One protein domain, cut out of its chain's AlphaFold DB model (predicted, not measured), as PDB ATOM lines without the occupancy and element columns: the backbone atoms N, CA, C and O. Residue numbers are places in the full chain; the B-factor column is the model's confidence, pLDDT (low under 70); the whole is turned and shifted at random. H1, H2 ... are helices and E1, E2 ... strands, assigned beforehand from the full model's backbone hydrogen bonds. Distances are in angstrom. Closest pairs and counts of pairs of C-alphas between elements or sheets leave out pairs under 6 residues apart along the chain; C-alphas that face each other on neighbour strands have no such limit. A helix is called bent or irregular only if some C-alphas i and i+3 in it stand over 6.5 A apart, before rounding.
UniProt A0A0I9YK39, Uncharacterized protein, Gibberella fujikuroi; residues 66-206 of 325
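AT A GLANCE: This is residues 66 to 206 of the 325 residues of an uncharacterized protein of Gibberella fujikuroi (UniProt A0A0I9YK39). A curled, strongly twisted antiparallel sheet, E4 E3 E6 E7, has the two-stranded ribbon E2 E5 loosely over part of it, nearest to E3. At one end the short parallel pair E1 E8 follows, with the long helix H3 packed on it, and the tail after H3 folds back so that residues 205 to 206 pair with edge strand E7. The 141 printed residues hold three named helices and eight named strands, in the order H1 E1 E2 E3 E4 E5 H2 E6 E7 E8 H3, in the mixed class of helices and strands. The whole is compact, with a radius of gyration of the C-alphas of 15.0 A and spans of 47 by 34 by 28 A.

IN THESE COORDINATES: H1, residues 68 to 71, begins with C-alpha 68 at (45.248, 93.539, -15.903). E1 is residues 76 to 78 and E2 residues 86 to 92, 19.9 A long. E3, residues 99 to 109, measures 30.2 A, and E4, residues 112 to 120, 23.3 A; E4 bends by 58 degrees at residue 116. E5 is residues 137 to 141. H2, residues 144 to 149, is only just irregular, with C-alphas 145 and 148 6.6 A apart. E6, residues 153 to 162, measures 28.9 A, and E7, residues 165 to 170, 16.8 A. E8 is residues 175 to 177. H3, residues 182 to 198, measures 24.8 A and ends with C-alpha 198 at (45.327, 97.260, 4.137).

HOW THE PARTS SIT: In the largest sheet, the hairpin E3 and E4 has N 105 and O 117 at 2.9 A, inner strands E3 and E6 have N 104 and O 157 at 2.8 A, and the hairpin E6 and E7 has N 160 and O 167 at 2.8 A. H2 only grazes this sheet with its residues 145 to 149. E3 and E5 are near each other, and antiparallel E2 and E5 have N 89 and O 138 at 2.8 A. The closest C-alphas of H1 and E2 are those of Asn 70 and Ile 89, 5.9 A apart. In the parallel pair E1 and E8, N 77 and O 175 are 2.9 A apart. The closest C-alphas of E1 and H3 are those of Val 76 and Asn 189, 6.1 A apart. H3 has its O i to N i+4 pairs all within hydrogen-bond range, H2 has 0 of 2 but 1 of 3 O i to N i+3 pairs, and H1 is too short for an i+4 pair.

THE WHOLE: The farthest C-alphas, those of Gly 164 and Asn 181, are 48.3 A apart. The printed part has no cut. The link from E4 to E5, residues 121 to 136, is long. The mean pLDDT of the printed part is 89.5; residues 82 to 83, 125 to 127 and 199 to 206 are under 70.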
ATOM      1  N   PHE A  66      51.959  95.497 -14.444       95.88
ATOM      2  CA  PHE A  66      51.436  94.150 -14.637       95.88
ATOM      3  C   PHE A  66      50.170  94.192 -15.496       95.88
ATOM      4  O   PHE A  66      49.367  95.124 -15.428       95.88
ATOM      5  N   ASN A  67      50.001  93.189 -16.357       95.12
ATOM      6  CA  ASN A  67      48.833  93.116 -17.227       95.12
ATOM      7  C   ASN A  67      47.574  92.892 -16.383       95.12
ATOM      8  O   ASN A  67      47.514  91.946 -15.599       95.12
ATOM      9  N   SER A  68      46.532  93.695 -16.605       89.69
ATOM     10  CA  SER A  68      45.248  93.539 -15.903       89.69
ATOM     11  C   SER A  68      44.595  92.177 -16.160       89.69
ATOM     12  O   SER A  68      43.867  91.668 -15.315       89.69
ATOM     13  N   THR A  69      44.894  91.549 -17.302       92.50
ATOM     14  CA  THR A  69      44.410  90.206 -17.657       92.50
ATOM     15  C   THR A  69      45.003  89.095 -16.788       92.50
ATOM     16  O   THR A  69      44.477  87.986 -16.781       92.50
ATOM     17  N   ASN A  70      46.069  89.357 -16.019       91.50
ATOM     18  CA  ASN A  70      46.624  88.366 -15.091       91.50
ATOM     19  C   ASN A  70      45.592  87.924 -14.039       91.50
ATOM     20  O   ASN A  70      45.622  86.762 -13.621       91.50
ATOM     21  N   PHE A  71      44.684  88.833 -13.663       90.38
ATOM     22  CA  PHE A  71      43.711  88.688 -12.576       90.38
ATOM     23  C   PHE A  71      42.257  88.900 -13.041       90.38
ATOM     24  O   PHE A  71      41.385  89.176 -12.224       90.38
ATOM     25  N   GLU A  72      41.971  88.773 -14.345       87.75
ATOM     26  CA  GLU A  72      40.610  88.950 -14.893       87.75
ATOM     27  C   GLU A  72      39.610  87.943 -14.299       87.75
ATOM     28  O   GLU A  72      38.475  88.299 -13.988       87.75
ATOM     29  N   ASP A  73      40.071  86.716 -14.036       84.75
ATOM     30  CA  ASP A  73      39.300  85.656 -13.373       84.75
ATOM     31  C   ASP A  73      39.345  85.743 -11.829       84.75
ATOM     32  O   ASP A  73      38.857  84.852 -11.130       84.75
ATOM     33  N   GLY A  74      39.940  86.809 -11.283       89.12
ATOM     34  CA  GLY A  74      40.158  87.033  -9.855       89.12
ATOM     35  C   GLY A  74      41.576  86.711  -9.369       89.12
ATOM     36  O   GLY A  74      42.469  86.337 -10.132       89.12
ATOM     37  N   TYR A  75      41.766  86.858  -8.055       93.75
ATOM     38  CA  TYR A  75      43.060  86.706  -7.371       93.75
ATOM     39  C   TYR A  75      43.341  85.284  -6.876       93.75
ATOM     40  O   TYR A  75      44.392  85.020  -6.295       93.75
ATOM     41  N   VAL A  76      42.403  84.358  -7.090       95.44
ATOM     42  CA  VAL A  76      42.512  82.957  -6.676       95.44
ATOM     43  C   VAL A  76      42.672  82.092  -7.920       95.44
ATOM     44  O   VAL A  76      41.713  81.843  -8.651       95.44
ATOM     45  N   PHE A  77      43.886  81.608  -8.166       93.06
ATOM     46  CA  PHE A  77      44.168  80.735  -9.301       93.06
ATOM     47  C   PHE A  77      43.836  79.284  -8.960       93.06
ATOM     48  O   PHE A  77      44.440  78.687  -8.072       93.06
ATOM     49  N   GLN A  78      42.874  78.711  -9.678       91.62
ATOM     50  CA  GLN A  78      42.466  77.317  -9.516       91.62
ATOM     51  C   GLN A  78      43.288  76.415 -10.439       91.62
ATOM     52  O   GLN A  78      43.235  76.562 -11.660       91.62
ATOM     53  N   LEU A  79      44.002  75.451  -9.866       89.25
ATOM     54  CA  LEU A  79      44.701  74.402 -10.603       89.25
ATOM     55  C   LEU A  79      43.743  73.222 -10.778       89.25
ATOM     56  O   LEU A  79      43.652  72.360  -9.905       89.25
ATOM     57  N   LYS A  80      42.976  73.215 -11.873       79.94
ATOM     58  CA  LYS A  80      41.943  72.188 -12.106       79.94
ATOM     59  C   LYS A  80      42.512  70.869 -12.628       79.94
ATOM     60  O   LYS A  80      41.984  69.817 -12.295       79.94
ATOM     61  N   ASP A  81      43.609  70.932 -13.380       72.62
ATOM     62  CA  ASP A  81      44.257  69.775 -14.004       72.62
ATOM     63  C   ASP A  81      45.780  69.812 -13.812       72.62
ATOM     64  O   ASP A  81      46.372  70.880 -13.632       72.62
ATOM     65  N   SER A  82      46.442  68.653 -13.908       62.34
ATOM     66  CA  SER A  82      47.911  68.551 -13.815       62.34
ATOM     67  C   SER A  82      48.638  69.403 -14.856       62.34
ATOM     68  O   SER A  82      49.728  69.902 -14.581       62.34
ATOM     69  N   ASP A  83      48.017  69.604 -16.019       63.06
ATOM     70  CA  ASP A  83      48.562  70.396 -17.125       63.06
ATOM     71  C   ASP A  83      48.377  71.910 -16.912       63.06
ATOM     72  O   ASP A  83      48.971  72.720 -17.620       63.06
ATOM     73  N   GLN A  84      47.579  72.302 -15.910       71.81
ATOM     74  CA  GLN A  84      47.370  73.688 -15.491       71.81
ATOM     75  C   GLN A  84      48.201  74.067 -14.266       71.81
ATOM     76  O   GLN A  84      47.960  75.104 -13.659       71.81
ATOM     77  N   ASN A  85      49.228  73.290 -13.913       88.00
ATOM     78  CA  ASN A  85      50.147  73.621 -12.822       88.00
ATOM     79  C   ASN A  85      51.057  74.829 -13.123       88.00
ATOM     80  O   ASN A  85      52.068  75.016 -12.445       88.00
ATOM     81  N   ARG A  86      50.728  75.644 -14.131       91.06
ATOM     82  CA  ARG A  86      51.493  76.814 -14.544       91.06
ATOM     83  C   ARG A  86      50.594  78.034 -14.676       91.06
ATOM     84  O   ARG A  86      49.497  77.941 -15.218       91.06
ATOM     85  N   LYS A  87      51.092  79.197 -14.255       92.75
ATOM     86  CA  LYS A  87      50.443  80.496 -14.490       92.75
ATOM     87  C   LYS A  87      51.442  81.453 -15.109       92.75
ATOM     88  O   LYS A  87      52.526  81.651 -14.573       92.75
ATOM     89  N   ILE A  88      51.050  82.067 -16.218       94.50
ATOM     90  CA  ILE A  88      51.820  83.137 -16.850       94.50
ATOM     91  C   ILE A  88      51.402  84.458 -16.209       94.50
ATOM     92  O   ILE A  88      50.211  84.772 -16.154       94.50
ATOM     93  N   ILE A  89      52.383  85.218 -15.737       96.44
ATOM     94  CA  ILE A  89      52.222  86.583 -15.247       96.44
ATOM     95  C   ILE A  89      52.861  87.507 -16.275       96.44
ATOM     96  O   ILE A  89      54.082  87.534 -16.429       96.44
ATOM     97  N   GLY A  90      52.024  88.237 -17.009       97.19
ATOM     98  CA  GLY A  90      52.462  89.204 -18.006       97.19
ATOM     99  C   GLY A  90      52.674  90.593 -17.409       97.19
ATOM    100  O   GLY A  90      51.951  91.022 -16.510       97.19
ATOM    101  N   PHE A  91      53.643  91.323 -17.932       97.12
ATOM    102  CA  PHE A  91      53.931  92.701 -17.559       97.12
ATOM    103  C   PHE A  91      54.525  93.464 -18.742       97.12
ATOM    104  O   PHE A  91      54.932  92.900 -19.758       97.12
ATOM    105  N   SER A  92      54.575  94.783 -18.615       96.31
ATOM    106  CA  SER A  92      55.179  95.661 -19.608       96.31
ATOM    107  C   SER A  92      56.060  96.711 -18.947       96.31
ATOM    108  O   SER A  92      55.827  97.136 -17.814       96.31
ATOM    109  N   LYS A  93      57.085  97.143 -19.684       94.88
ATOM    110  CA  LYS A  93      57.911  98.298 -19.343       94.88
ATOM    111  C   LYS A  93      57.526  99.469 -20.252       94.88
ATOM    112  O   LYS A  93      57.823  99.422 -21.446       94.88
ATOM    113  N   PRO A  94      56.882 100.527 -19.729       91.12
ATOM    114  CA  PRO A  94      56.519 101.690 -20.541       91.12
ATOM    115  C   PRO A  94      57.737 102.401 -21.145       91.12
ATOM    116  O   PRO A  94      57.629 103.056 -22.177       91.12
ATOM    117  N   ASP A  95      58.904 102.266 -20.507       91.12
ATOM    118  CA  ASP A  95      60.157 102.862 -20.955       91.12
ATOM    119  C   ASP A  95      61.144 101.797 -21.454       91.12
ATOM    120  O   ASP A  95      61.538 100.883 -20.730       91.12
ATOM    121  N   SER A  96      61.594 101.955 -22.699       91.69
ATOM    122  CA  SER A  96      62.601 101.088 -23.323       91.69
ATOM    123  C   SER A  96      63.966 101.100 -22.621       91.69
ATOM    124  O   SER A  96      64.711 100.127 -22.740       91.69
ATOM    125  N   LYS A  97      64.291 102.171 -21.881       93.44
ATOM    126  CA  LYS A  97      65.532 102.291 -21.102       93.44
ATOM    127  C   LYS A  97      65.485 101.517 -19.791       93.44
ATOM    128  O   LYS A  97      66.533 101.317 -19.180       93.44
ATOM    129  N   THR A  98      64.301 101.085 -19.357       95.31
ATOM    130  CA  THR A  98      64.166 100.235 -18.178       95.31
ATOM    131  C   THR A  98      64.792  98.874 -18.463       95.31
ATOM    132  O   THR A  98      64.416  98.160 -19.405       95.31
ATOM    133  N   THR A  99      65.741  98.500 -17.614       96.19
ATOM    134  CA  THR A  99      66.326  97.161 -17.586       96.19
ATOM    135  C   THR A  99      65.783  96.399 -16.393       96.19
ATOM    136  O   THR A  99      65.731  96.948 -15.293       96.19
ATOM    137  N   LEU A 100      65.410  95.144 -16.614       96.44
ATOM    138  CA  LEU A 100      64.976  94.233 -15.564       96.44
ATOM    139  C   LEU A 100      66.207  93.505 -15.017       96.44
ATOM    140  O   LEU A 100      67.086  93.132 -15.800       96.44
ATOM    141  N   ASP A 101      66.290  93.373 -13.698       95.44
ATOM    142  CA  ASP A 101      67.424  92.757 -13.003       95.44
ATOM    143  C   ASP A 101      67.037  91.346 -12.558       95.44
ATOM    144  O   ASP A 101      67.500  90.367 -13.145       95.44
ATOM    145  N   VAL A 102      66.092  91.250 -11.620       95.94
ATOM    146  CA  VAL A 102      65.665  90.001 -10.979       95.94
ATOM    147  C   VAL A 102      64.143  89.944 -10.929       95.94
ATOM    148  O   VAL A 102      63.489  90.952 -10.659       95.94
ATOM    149  N   VAL A 103      63.570  88.768 -11.165       96.50
ATOM    150  CA  VAL A 103      62.188  88.451 -10.791       96.50
ATOM    151  C   VAL A 103      62.202  87.495  -9.610       96.50
ATOM    152  O   VAL A 103      62.954  86.526  -9.614       96.50
ATOM    153  N   GLN A 104      61.378  87.770  -8.603       96.12
ATOM    154  CA  GLN A 104      61.251  86.959  -7.397       96.12
ATOM    155  C   GLN A 104      59.788  86.583  -7.192       96.12
ATOM    156  O   GLN A 104      58.899  87.431  -7.308       96.12
ATOM    157  N   TRP A 105      59.538  85.326  -6.846       96.31
ATOM    158  CA  TRP A 105      58.233  84.862  -6.395       96.31
ATOM    159  C   TRP A 105      58.278  84.615  -4.897       96.31
ATOM    160  O   TRP A 105      59.087  83.823  -4.415       96.31
ATOM    161  N   GLN A 106      57.419  85.315  -4.163       96.38
ATOM    162  CA  GLN A 106      57.396  85.287  -2.709       96.38
ATOM    163  C   GLN A 106      56.017  84.854  -2.204       96.38
ATOM    164  O   GLN A 106      54.992  85.158  -2.818       96.38
ATOM    165  N   VAL A 107      56.009  84.132  -1.084       96.50
ATOM    166  CA  VAL A 107      54.809  83.739  -0.339       96.50
ATOM    167  C   VAL A 107      54.843  84.373   1.045       96.50
ATOM    168  O   VAL A 107      55.890  84.426   1.693       96.50
ATOM    169  N   ILE A 108      53.689  84.852   1.491       95.00
ATOM    170  CA  ILE A 108      53.466  85.382   2.829       95.00
ATOM    171  C   ILE A 108      52.926  84.232   3.680       95.00
ATOM    172  O   ILE A 108      51.851  83.681   3.434       95.00
ATOM    173  N   ASN A 109      53.724  83.824   4.658       92.12
ATOM    174  CA  ASN A 109      53.400  82.774   5.605       92.12
ATOM    175  C   ASN A 109      53.360  83.382   7.007       92.12
ATOM    176  O   ASN A 109      54.385  83.496   7.688       92.12
ATOM    177  N   ASP A 110      52.158  83.799   7.395       87.75
ATOM    178  CA  ASP A 110      51.902  84.588   8.597       87.75
ATOM    179  C   ASP A 110      52.720  85.896   8.540       87.75
ATOM    180  O   ASP A 110      52.574  86.665   7.594       87.75
ATOM    181  N   ASP A 111      53.635  86.127   9.482       87.00
ATOM    182  CA  ASP A 111      54.504  87.314   9.494       87.00
ATOM    183  C   ASP A 111      55.824  87.128   8.717       87.00
ATOM    184  O   ASP A 111      56.692  88.007   8.723       87.00
ATOM    185  N   ASN A 112      56.033  85.968   8.084       92.88
ATOM    186  CA  ASN A 112      57.268  85.653   7.370       92.88
ATOM    187  C   ASN A 112      57.066  85.683   5.854       92.88
ATOM    188  O   ASN A 112      56.086  85.165   5.331       92.88
ATOM    189  N   ILE A 113      58.048  86.232   5.142       94.81
ATOM    190  CA  ILE A 113      58.104  86.186   3.680       94.81
ATOM    191  C   ILE A 113      59.106  85.102   3.288       94.81
ATOM    192  O   ILE A 113      60.283  85.181   3.650       94.81
ATOM    193  N   GLU A 114      58.647  84.095   2.552       95.44
ATOM    194  CA  GLU A 114      59.494  83.032   2.007       95.44
ATOM    195  C   GLU A 114      59.662  83.228   0.494       95.44
ATOM    196  O   GLU A 114      58.691  83.460  -0.227       95.44
ATOM    197  N   SER A 115      60.901  83.130  -0.002       94.44
ATOM    198  CA  SER A 115      61.167  83.119  -1.445       94.44
ATOM    199  C   SER A 115      60.929  81.718  -2.001       94.44
ATOM    200  O   SER A 115      61.518  80.747  -1.522       94.44
ATOM    201  N   LEU A 116      60.065  81.618  -3.008       93.00
ATOM    202  CA  LEU A 116      59.791  80.388  -3.752       93.00
ATOM    203  C   LEU A 116      60.718  80.218  -4.954       93.00
ATOM    204  O   LEU A 116      60.889  79.100  -5.432       93.00
ATOM    205  N   GLY A 117      61.317  81.310  -5.420       92.19
ATOM    206  CA  GLY A 117      62.313  81.304  -6.475       92.19
ATOM    207  C   GLY A 117      62.660  82.714  -6.928       92.19
ATOM    208  O   GLY A 117      61.848  83.635  -6.820       92.19
ATOM    209  N   ASP A 118      63.862  82.857  -7.466       93.69
ATOM    210  CA  ASP A 118      64.359  84.078  -8.078       93.69
ATOM    211  C   ASP A 118      65.150  83.756  -9.348       93.69
ATOM    212  O   ASP A 118      65.787  82.708  -9.452       93.69
ATOM    213  N   VAL A 119      65.050  84.633 -10.346       94.56
ATOM    214  CA  VAL A 119      65.753  84.485 -11.624       94.56
ATOM    215  C   VAL A 119      66.228  85.847 -12.105       94.56
ATOM    216  O   VAL A 119      65.449  86.798 -12.193       94.56
ATOM    217  N   GLU A 120      67.503  85.931 -12.473       94.06
ATOM    218  CA  GLU A 120      68.037  87.082 -13.194       94.06
ATOM    219  C   GLU A 120      67.557  87.068 -14.650       94.06
ATOM    220  O   GLU A 120      67.762  86.094 -15.378       94.06
ATOM    221  N   PHE A 121      66.993  88.178 -15.132       91.56
ATOM    222  CA  PHE A 121      66.505  88.282 -16.517       91.56
ATOM    223  C   PHE A 121      67.611  88.087 -17.568       91.56
ATOM    224  O   PHE A 121      67.330  87.764 -18.722       91.56
ATOM    225  N   ARG A 122      68.876  88.302 -17.189       88.44
ATOM    226  CA  ARG A 122      70.047  88.139 -18.067       88.44
ATOM    227  C   ARG A 122      70.498  86.689 -18.199       88.44
ATOM    228  O   ARG A 122      71.026  86.323 -19.247       88.44
ATOM    229  N   ASP A 123      70.250  85.893 -17.166       82.31
ATOM    230  CA  ASP A 123      70.733  84.524 -17.022       82.31
ATOM    231  C   ASP A 123      69.575  83.529 -16.967       82.31
ATOM    232  O   ASP A 123      69.705  82.485 -16.334       82.31
ATOM    233  N   ALA A 124      68.456  83.837 -17.640       73.00
ATOM    234  CA  ALA A 124      67.236  83.031 -17.685       73.00
ATOM    235  C   ALA A 124      67.493  81.613 -18.241       73.00
ATOM    236  O   ALA A 124      67.197  81.277 -19.387       73.00
ATOM    237  N   LYS A 125      68.077  80.761 -17.404       67.75
ATOM    238  CA  LYS A 125      68.127  79.315 -17.517       67.75
ATOM    239  C   LYS A 125      67.077  78.817 -16.550       67.75
ATOM    240  O   LYS A 125      67.177  79.015 -15.346       67.75
ATOM    241  N   THR A 126      66.033  78.249 -17.118       65.75
ATOM    242  CA  THR A 126      64.836  77.857 -16.396       65.75
ATOM    243  C   THR A 126      65.105  76.562 -15.637       65.75
ATOM    244  O   THR A 126      65.207  75.491 -16.230       65.75
ATOM    245  N   ASP A 127      65.230  76.663 -14.317       65.25
ATOM    246  CA  ASP A 127      65.158  75.520 -13.410       65.25
ATOM    247  C   ASP A 127      64.374  75.931 -12.154       65.25
ATOM    248  O   ASP A 127      64.506  77.051 -11.664       65.25
ATOM    249  N   GLY A 128      63.519  75.038 -11.660       83.88
ATOM    250  CA  GLY A 128      62.682  75.277 -10.483       83.88
ATOM    251  C   GLY A 128      61.307  75.910 -10.748       83.88
ATOM    252  O   GLY A 128      60.558  75.496 -11.636       83.88
ATOM    253  N   GLN A 129      60.930  76.848  -9.874       91.12
ATOM    254  CA  GLN A 129      59.570  77.382  -9.707       91.12
ATOM    255  C   GLN A 129      59.242  78.531 -10.667       91.12
ATOM    256  O   GLN A 129      58.071  78.783 -10.948       91.12
ATOM    257  N   LEU A 130      60.268  79.210 -11.181       92.56
ATOM    258  CA  LEU A 130      60.151  80.251 -12.195       92.56
ATOM    259  C   LEU A 130      60.689  79.718 -13.521       92.56
ATOM    260  O   LEU A 130      61.851  79.337 -13.649       92.56
ATOM    261  N   THR A 131      59.815  79.674 -14.517       91.62
ATOM    262  CA  THR A 131      60.093  79.147 -15.855       91.62
ATOM    263  C   THR A 131      59.719  80.183 -16.908       91.62
ATOM    264  O   THR A 131      58.944  81.092 -16.631       91.62
ATOM    265  N   ASP A 132      60.276  80.050 -18.111       91.62
ATOM    266  CA  ASP A 132      60.039  80.929 -19.263       91.62
ATOM    267  C   ASP A 132      60.063  82.426 -18.894       91.62
ATOM    268  O   ASP A 132      59.107  83.157 -19.138       91.62
ATOM    269  N   VAL A 133      61.140  82.862 -18.230       94.06
ATOM    270  CA  VAL A 133      61.345  84.265 -17.842       94.06
ATOM    271  C   VAL A 133      61.832  85.051 -19.056       94.06
ATOM    272  O   VAL A 133      62.908  84.774 -19.590       94.06
ATOM    273  N   ASP A 134      61.061  86.049 -19.475       93.69
ATOM    274  CA  ASP A 134      61.410  86.960 -20.564       93.69
ATOM    275  C   ASP A 134      61.152  88.430 -20.178       93.69
ATOM    276  O   ASP A 134      60.812  88.749 -19.047       93.69
ATOM    277  N   ASN A 135      61.344  89.368 -21.107       93.62
ATOM    278  CA  ASN A 135      61.217  90.803 -20.814       93.62
ATOM    279  C   ASN A 135      59.787  91.297 -20.524       93.62
ATOM    280  O   ASN A 135      59.628  92.464 -20.157       93.62
ATOM    281  N   ASN A 136      58.775  90.461 -20.738       96.06
ATOM    282  CA  ASN A 136      57.356  90.799 -20.682       96.06
ATOM    283  C   ASN A 136      56.525  89.763 -19.908       96.06
ATOM    284  O   ASN A 136      55.328  89.970 -19.706       96.06
ATOM    285  N   SER A 137      57.092  88.617 -19.539       96.31
ATOM    286  CA  SER A 137      56.360  87.587 -18.821       96.31
ATOM    287  C   SER A 137      57.260  86.687 -17.985       96.31
ATOM    288  O   SER A 137      58.465  86.568 -18.205       96.31
ATOM    289  N   VAL A 138      56.640  86.062 -16.989       96.00
ATOM    290  CA  VAL A 138      57.224  84.981 -16.202       96.00
ATOM    291  C   VAL A 138      56.183  83.889 -16.014       96.00
ATOM    292  O   VAL A 138      55.010  84.182 -15.776       96.00
ATOM    293  N   THR A 139      56.597  82.626 -16.103       94.81
ATOM    294  CA  THR A 139      55.715  81.489 -15.839       94.81
ATOM    295  C   THR A 139      56.015  80.855 -14.488       94.81
ATOM    296  O   THR A 139      57.075  80.265 -14.277       94.81
ATOM    297  N   LEU A 140      55.041  80.923 -13.586       94.44
ATOM    298  CA  LEU A 140      55.072  80.279 -12.278       94.44
ATOM    299  C   LEU A 140      54.736  78.800 -12.443       94.44
ATOM    300  O   LEU A 140      53.751  78.476 -13.102       94.44
ATOM    301  N   ASN A 141      55.532  77.914 -11.853       92.81
ATOM    302  CA  ASN A 141      55.301  76.474 -11.833       92.81
ATOM    303  C   ASN A 141      54.918  76.035 -10.414       92.81
ATOM    304  O   ASN A 141      55.739  76.072  -9.499       92.81
ATOM    305  N   PHE A 142      53.673  75.595 -10.246       91.12
ATOM    306  CA  PHE A 142      53.104  75.143  -8.975       91.12
ATOM    307  C   PHE A 142      53.308  73.642  -8.715       91.12
ATOM    308  O   PHE A 142      52.756  73.098  -7.756       91.12
ATOM    309  N   GLY A 143      54.089  72.952  -9.548       85.88
ATOM    310  CA  GLY A 143      54.447  71.555  -9.339       85.88
ATOM    311  C   GLY A 143      55.409  71.322  -8.164       85.88
ATOM    312  O   GLY A 143      56.229  72.161  -7.796       85.88
ATOM    313  N   GLY A 144      55.364  70.114  -7.599       84.50
ATOM    314  CA  GLY A 144      56.320  69.672  -6.583       84.50
ATOM    315  C   GLY A 144      56.100  70.319  -5.210       84.50
ATOM    316  O   GLY A 144      55.017  70.227  -4.625       84.50
ATOM    317  N   GLY A 145      57.158  70.926  -4.665       85.94
ATOM    318  CA  GLY A 145      57.212  71.417  -3.282       85.94
ATOM    319  C   GLY A 145      56.392  72.679  -2.995       85.94
ATOM    320  O   GLY A 145      56.295  73.071  -1.835       85.94
ATOM    321  N   THR A 146      55.802  73.307  -4.011       88.94
ATOM    322  CA  THR A 146      54.984  74.525  -3.880       88.94
ATOM    323  C   THR A 146      53.556  74.252  -3.413       88.94
ATOM    324  O   THR A 146      52.894  75.157  -2.920       88.94
ATOM    325  N   SER A 147      53.088  73.005  -3.509       88.94
ATOM    326  CA  SER A 147      51.722  72.610  -3.128       88.94
ATOM    327  C   SER A 147      51.379  72.883  -1.658       88.94
ATOM    328  O   SER A 147      50.231  73.155  -1.326       88.94
ATOM    329  N   LYS A 148      52.382  72.894  -0.772       92.62
ATOM    330  CA  LYS A 148      52.217  73.250   0.648       92.62
ATOM    331  C   LYS A 148      51.837  74.721   0.883       92.62
ATOM    332  O   LYS A 148      51.472  75.068   1.999       92.62
ATOM    333  N   TYR A 149      51.951  75.568  -0.141       94.38
ATOM    334  CA  TYR A 149      51.602  76.985  -0.081       94.38
ATOM    335  C   TYR A 149      50.236  77.290  -0.716       94.38
ATOM    336  O   TYR A 149      49.895  78.457  -0.884       94.38
ATOM    337  N   TYR A 150      49.439  76.281  -1.085       94.06
ATOM    338  CA  TYR A 150      48.079  76.538  -1.565       94.06
ATOM    339  C   TYR A 150      47.237  77.248  -0.499       94.06
ATOM    340  O   TYR A 150      47.325  76.938   0.689       94.06
ATOM    341  N   GLY A 151      46.455  78.238  -0.930       94.62
ATOM    342  CA  GLY A 151      45.680  79.125  -0.063       94.62
ATOM    343  C   GLY A 151      46.506  80.184   0.680       94.62
ATOM    344  O   GLY A 151      45.927  80.975   1.417       94.62
ATOM    345  N   LYS A 152      47.837  80.225   0.510       95.94
ATOM    346  CA  LYS A 152      48.691  81.288   1.063       95.94
ATOM    347  C   LYS A 152      48.793  82.462   0.102       95.94
ATOM    348  O   LYS A 152      48.743  82.276  -1.115       95.94
ATOM    349  N   GLU A 153      48.943  83.659   0.649       96.31
ATOM    350  CA  GLU A 153      49.099  84.868  -0.149       96.31
ATOM    351  C   GLU A 153      50.484  84.920  -0.782       96.31
ATOM    352  O   GLU A 153      51.486  84.518  -0.190       96.31
ATOM    353  N   MET A 154      50.546  85.403  -2.010       96.62
ATOM    354  CA  MET A 154      51.744  85.427  -2.829       96.62
ATOM    355  C   MET A 154      51.795  86.722  -3.622       96.62
ATOM    356  O   MET A 154      50.768  87.330  -3.918       96.62
ATOM    357  N   TYR A 155      53.001  87.108  -4.023       96.69
ATOM    358  CA  TYR A 155      53.206  88.169  -5.001       96.69
ATOM    359  C   TYR A 155      54.472  87.919  -5.818       96.69
ATOM    360  O   TYR A 155      55.370  87.169  -5.420       96.69
ATOM    361  N   ILE A 156      54.542  88.575  -6.974       97.25
ATOM    362  CA  ILE A 156      55.755  88.655  -7.784       97.25
ATOM    363  C   ILE A 156      56.378  90.028  -7.590       97.25
ATOM    364  O   ILE A 156      55.687  91.042  -7.658       97.25
ATOM    365  N   GLN A 157      57.688  90.058  -7.365       96.88
ATOM    366  CA  GLN A 157      58.485  91.276  -7.337       96.88
ATOM    367  C   GLN A 157      59.438  91.285  -8.532       96.88
ATOM    368  O   GLN A 157      60.119  90.295  -8.792       96.88
ATOM    369  N   ILE A 158      59.496  92.404  -9.250       97.31
ATOM    370  CA  ILE A 158      60.451  92.631 -10.336       97.31
ATOM    371  C   ILE A 158      61.355  93.791  -9.947       97.31
ATOM    372  O   ILE A 158      60.893  94.929  -9.841       97.31
ATOM    373  N   ASP A 159      62.638  93.498  -9.779       96.75
ATOM    374  CA  ASP A 159      63.683  94.485  -9.552       96.75
ATOM    375  C   ASP A 159      64.110  95.078 -10.900       96.75
ATOM    376  O   ASP A 159      64.347  94.367 -11.883       96.75
ATOM    377  N   TRP A 160      64.202  96.401 -10.972       96.69
ATOM    378  CA  TRP A 160      64.466  97.130 -12.207       96.69
ATOM    379  C   TRP A 160      65.462  98.272 -11.997       96.69
ATOM    380  O   TRP A 160      65.663  98.781 -10.894       96.69
ATOM    381  N   LYS A 161      66.081  98.707 -13.098       95.56
ATOM    382  CA  LYS A 161      66.935  99.900 -13.166       95.56
ATOM    383  C   LYS A 161      66.452 100.815 -14.286       95.56
ATOM    384  O   LYS A 161      66.173 100.349 -15.391       95.56
ATOM    385  N   LYS A 162      66.365 102.114 -14.002       94.56
ATOM    386  CA  LYS A 162      65.925 103.150 -14.944       94.56
ATOM    387  C   LYS A 162      66.659 104.457 -14.663       94.56
ATOM    388  O   LYS A 162      66.652 104.933 -13.536       94.56
ATOM    389  N   ASP A 163      67.288 105.030 -15.689       92.38
ATOM    390  CA  ASP A 163      67.968 106.335 -15.621       92.38
ATOM    391  C   ASP A 163      68.947 106.480 -14.431       92.38
ATOM    392  O   ASP A 163      69.070 107.537 -13.819       92.38
ATOM    393  N   GLY A 164      69.654 105.398 -14.084       89.56
ATOM    394  CA  GLY A 164      70.596 105.358 -12.957       89.56
ATOM    395  C   GLY A 164      69.957 105.138 -11.580       89.56
ATOM    396  O   GLY A 164      70.683 104.909 -10.616       89.56
ATOM    397  N   ALA A 165      68.626 105.144 -11.483       91.81
ATOM    398  CA  ALA A 165      67.893 104.700 -10.305       91.81
ATOM    399  C   ALA A 165      67.631 103.189 -10.364       91.81
ATOM    400  O   ALA A 165      67.537 102.600 -11.443       91.81
ATOM    401  N   SER A 166      67.504 102.570  -9.192       94.19
ATOM    402  CA  SER A 166      67.053 101.183  -9.041       94.19
ATOM    403  C   SER A 166      65.793 101.153  -8.185       94.19
ATOM    404  O   SER A 166      65.581 102.040  -7.353       94.19
ATOM    405  N   GLY A 167      64.965 100.143  -8.391       94.75
ATOM    406  CA  GLY A 167      63.722  99.981  -7.664       94.75
ATOM    407  C   GLY A 167      63.128  98.602  -7.868       94.75
ATOM    408  O   GLY A 167      63.729  97.753  -8.522       94.75
ATOM    409  N   TYR A 168      61.941  98.397  -7.315       95.44
ATOM    410  CA  TYR A 168      61.166  97.187  -7.545       95.44
ATOM    411  C   TYR A 168      59.699  97.527  -7.759       95.44
ATOM    412  O   TYR A 168      59.224  98.576  -7.316       95.44
ATOM    413  N   THR A 169      58.989  96.639  -8.445       95.25
ATOM    414  CA  THR A 169      57.533  96.688  -8.586       95.25
ATOM    415  C   THR A 169      56.946  95.346  -8.171       95.25
ATOM    416  O   THR A 169      57.443  94.302  -8.596       95.25
ATOM    417  N   LYS A 170      55.909  95.376  -7.330       95.06
ATOM    418  CA  LYS A 170      55.186  94.183  -6.865       95.06
ATOM    419  C   LYS A 170      53.827  94.055  -7.545       95.06
ATOM    420  O   LYS A 170      53.198  95.075  -7.824       95.06
ATOM    421  N   THR A 171      53.393  92.824  -7.798       95.06
ATOM    422  CA  THR A 171      52.000  92.539  -8.170       95.06
ATOM    423  C   THR A 171      51.065  92.785  -6.993       95.06
ATOM    424  O   THR A 171      51.496  92.792  -5.839       95.06
ATOM    425  N   GLU A 172      49.773  92.850  -7.299       93.38
ATOM    426  CA  GLU A 172      48.710  92.588  -6.331       93.38
ATOM    427  C   GLU A 172      48.892  91.202  -5.680       93.38
ATOM    428  O   GLU A 172      49.526  90.301  -6.257       93.38
ATOM    429  N   LEU A 173      48.351  91.042  -4.467       95.00
ATOM    430  CA  LEU A 173      48.359  89.760  -3.767       95.00
ATOM    431  C   LEU A 173      47.456  88.765  -4.494       95.00
ATOM    432  O   LEU A 173      46.333  89.079  -4.886       95.00
ATOM    433  N   PHE A 174      47.931  87.537  -4.632       96.25
ATOM    434  CA  PHE A 174      47.148  86.439  -5.178       96.25
ATOM    435  C   PHE A 174      47.382  85.165  -4.383       96.25
ATOM    436  O   PHE A 174      48.312  85.066  -3.586       96.25
ATOM    437  N   THR A 175      46.548  84.161  -4.609       96.25
ATOM    438  CA  THR A 175      46.764  82.818  -4.077       96.25
ATOM    439  C   THR A 175      46.482  81.770  -5.137       96.25
ATOM    440  O   THR A 175      45.900  82.045  -6.189       96.25
ATOM    441  N   VAL A 176      46.904  80.546  -4.854       95.00
ATOM    442  CA  VAL A 176      46.685  79.387  -5.708       95.00
ATOM    443  C   VAL A 176      46.005  78.307  -4.895       95.00
ATOM    444  O   VAL A 176      46.359  78.078  -3.742       95.00
ATOM    445  N   THR A 177      45.033  77.632  -5.490       93.81
ATOM    446  CA  THR A 177      44.307  76.541  -4.852       93.81
ATOM    447  C   THR A 177      44.106  75.387  -5.820       93.81
ATOM    448  O   THR A 177      44.028  75.574  -7.033       93.81
ATOM    449  N   ASN A 178      44.022  74.179  -5.279       92.19
ATOM    450  CA  ASN A 178      43.623  72.972  -5.997       92.19
ATOM    451  C   ASN A 178      42.198  72.522  -5.631       92.19
ATOM    452  O   ASN A 178      41.784  71.443  -6.047       92.19
ATOM    453  N   THR A 179      41.477  73.308  -4.825       91.50
ATOM    454  CA  THR A 179      40.084  73.029  -4.463       91.50
ATOM    455  C   THR A 179      39.148  73.416  -5.606       91.50
ATOM    456  O   THR A 179      39.359  74.420  -6.290       91.50
ATOM    457  N   ASP A 180      38.094  72.631  -5.800       90.69
ATOM    458  CA  ASP A 180      36.944  72.960  -6.643       90.69
ATOM    459  C   ASP A 180      35.766  73.511  -5.817       90.69
ATOM    460  O   ASP A 180      34.733  73.898  -6.371       90.69
ATOM    461  N   ASN A 181      35.925  73.596  -4.490       93.88
ATOM    462  CA  ASN A 181      34.920  74.125  -3.586       93.88
ATOM    463  C   ASN A 181      34.759  75.641  -3.772       93.88
ATOM    464  O   ASN A 181      35.588  76.448  -3.345       93.88
ATOM    465  N   THR A 182      33.637  76.041  -4.366       93.38
ATOM    466  CA  THR A 182      33.322  77.446  -4.647       93.38
ATOM    467  C   THR A 182      33.234  78.311  -3.392       93.38
ATOM    468  O   THR A 182      33.497  79.508  -3.470       93.38
ATOM    469  N   THR A 183      32.862  77.731  -2.245       95.62
ATOM    470  CA  THR A 183      32.796  78.461  -0.973       95.62
ATOM    471  C   THR A 183      34.196  78.810  -0.483       95.62
ATOM    472  O   THR A 183      34.457  79.979  -0.223       95.62
ATOM    473  N   GLU A 184      35.117  77.843  -0.465       94.69
ATOM    474  CA  GLU A 184      36.523  78.080  -0.097       94.69
ATOM    475  C   GLU A 184      37.190  79.089  -1.042       94.69
ATOM    476  O   GLU A 184      37.908  79.983  -0.603       94.69
ATOM    477  N   ILE A 185      36.917  78.995  -2.350       94.25
ATOM    478  CA  ILE A 185      37.422  79.959  -3.337       94.25
ATOM    479  C   ILE A 185      36.899  81.372  -3.046       94.25
ATOM    480  O   ILE A 185      37.657  82.337  -3.145       94.25
ATOM    481  N   SER A 186      35.617  81.507  -2.687       93.94
ATOM    482  CA  SER A 186      35.035  82.804  -2.320       93.94
ATOM    483  C   SER A 186      35.683  83.370  -1.059       93.94
ATOM    484  O   SER A 186      36.055  84.538  -1.053       93.94
ATOM    485  N   GLU A 187      35.870  82.543  -0.026       95.75
ATOM    486  CA  GLU A 187      36.511  82.944   1.231       95.75
ATOM    487  C   GLU A 187      37.951  83.424   1.006       95.75
ATOM    488  O   GLU A 187      38.330  84.484   1.504       95.75
ATOM    489  N   LEU A 188      38.734  82.704   0.194       95.75
ATOM    490  CA  LEU A 188      40.091  83.119  -0.183       95.75
ATOM    491  C   LEU A 188      40.097  84.461  -0.927       95.75
ATOM    492  O   LEU A 188      40.955  85.306  -0.679       95.75
ATOM    493  N   ASN A 189      39.144  84.673  -1.835       93.81
ATOM    494  CA  ASN A 189      39.055  85.915  -2.598       93.81
ATOM    495  C   ASN A 189      38.649  87.106  -1.715       93.81
ATOM    496  O   ASN A 189      39.164  88.209  -1.889       93.81
ATOM    497  N   ASP A 190      37.737  86.894  -0.765       93.06
ATOM    498  CA  ASP A 190      37.317  87.924   0.186       93.06
ATOM    499  C   ASP A 190      38.449  88.283   1.157       93.06
ATOM    500  O   ASP A 190      38.670  89.466   1.432       93.06
ATOM    501  N   GLN A 191      39.217  87.285   1.608       92.94
ATOM    502  CA  GLN A 191      40.410  87.496   2.426       92.94
ATOM    503  C   GLN A 191      41.470  88.310   1.670       92.94
ATOM    504  O   GLN A 191      41.894  89.351   2.163       92.94
ATOM    505  N   LEU A 192      41.801  87.930   0.430       92.94
ATOM    506  CA  LEU A 192      42.769  88.663  -0.396       92.94
ATOM    507  C   LEU A 192      42.361  90.120  -0.628       92.94
ATOM    508  O   LEU A 192      43.198  91.013  -0.545       92.94
ATOM    509  N   LYS A 193      41.078  90.398  -0.890       90.19
ATOM    510  CA  LYS A 193      40.594  91.782  -1.039       90.19
ATOM    511  C   LYS A 193      40.780  92.590   0.241       90.19
ATOM    512  O   LYS A 193      41.160  93.759   0.184       90.19
ATOM    513  N   LYS A 194      40.495  91.977   1.392       91.38
ATOM    514  CA  LYS A 194      40.672  92.611   2.700       91.38
ATOM    515  C   LYS A 194      42.144  92.916   2.967       91.38
ATOM    516  O   LYS A 194      42.454  94.015   3.428       91.38
ATOM    517  N   ASP A 195      43.041  91.992   2.669       89.56
ATOM    518  CA  ASP A 195      44.470  92.161   2.938       89.56
ATOM    519  C   ASP A 195      45.108  93.162   1.967       89.56
ATOM    520  O   ASP A 195      45.839  94.058   2.390       89.56
ATOM    521  N   GLN A 196      44.700  93.143   0.697       87.75
ATOM    522  CA  GLN A 196      45.077  94.168  -0.279       87.75
ATOM    523  C   GLN A 196      44.596  95.571   0.113       87.75
ATOM    524  O   GLN A 196      45.326  96.534  -0.085       87.75
ATOM    525  N   SER A 197      43.405  95.713   0.708       84.44
ATOM    526  CA  SER A 197      42.902  97.026   1.155       84.44
ATOM    527  C   SER A 197      43.701  97.638   2.312       84.44
ATOM    528  O   SER A 197      43.648  98.848   2.522       84.44
ATOM    529  N   GLN A 198      44.444  96.815   3.057       80.50
ATOM    530  CA  GLN A 198      45.327  97.260   4.137       80.50
ATOM    531  C   GLN A 198      46.721  97.658   3.624       80.50
ATOM    532  O   GLN A 198      47.463  98.331   4.339       80.50
ATOM    533  N   GLN A 199      47.086  97.280   2.394       68.00
ATOM    534  CA  GLN A 199      48.268  97.799   1.709       68.00
ATOM    535  C   GLN A 199      47.890  99.089   0.968       68.00
ATOM    536  O   GLN A 199      47.107  99.072   0.027       68.00
ATOM    537  N   GLU A 200      48.476 100.223   1.361       50.84
ATOM    538  CA  GLU A 200      48.164 101.567   0.840       50.84
ATOM    539  C   GLU A 200      48.345 101.739  -0.693       50.84
ATOM    540  O   GLU A 200      48.031 102.799  -1.236       50.84
ATOM    541  N   THR A 201      48.832 100.733  -1.439       50.59
ATOM    542  CA  THR A 201      48.832 100.715  -2.917       50.59
ATOM    543  C   THR A 201      48.903  99.285  -3.484       50.59
ATOM    544  O   THR A 201      49.863  98.562  -3.218       50.59
ATOM    545  N   LEU A 202      47.929  98.925  -4.335       54.31
ATOM    546  CA  LEU A 202      47.751  97.608  -4.981       54.31
ATOM    547  C   LEU A 202      48.959  97.132  -5.821       54.31
ATOM    548  O   LEU A 202      49.292  95.952  -5.835       54.31
ATOM    549  N   GLU A 203      49.667  98.067  -6.464       57.03
ATOM    550  CA  GLU A 203      50.979  97.851  -7.086       57.03
ATOM    551  C   GLU A 203      51.949  98.905  -6.541       57.03
ATOM    552  O   GLU A 203      51.831 100.095  -6.848       57.03
ATOM    553  N   SER A 204      52.930  98.490  -5.742       63.78
ATOM    554  CA  SER A 204      53.921  99.411  -5.180       63.78
ATOM    555  C   SER A 204      55.175  99.443  -6.047       63.78
ATOM    556  O   SER A 204      55.824  98.415  -6.243       63.78
ATOM    557  N   THR A 205      55.526 100.627  -6.558       63.66
ATOM    558  CA  THR A 205      56.806 100.879  -7.232       63.66
ATOM    559  C   THR A 205      57.667 101.769  -6.348       63.66
ATOM    560  O   THR A 205      57.411 102.964  -6.227       63.66
ATOM    561  N   THR A 206      58.714 101.211  -5.744       63.34
ATOM    562  CA  THR A 206      59.643 102.004  -4.929       63.34
ATOM    563  C   THR A 206      60.898 102.304  -5.726       63.34
ATOM    564  O   THR A 206      61.535 101.385  -6.235       63.34
TER     565      THR A 206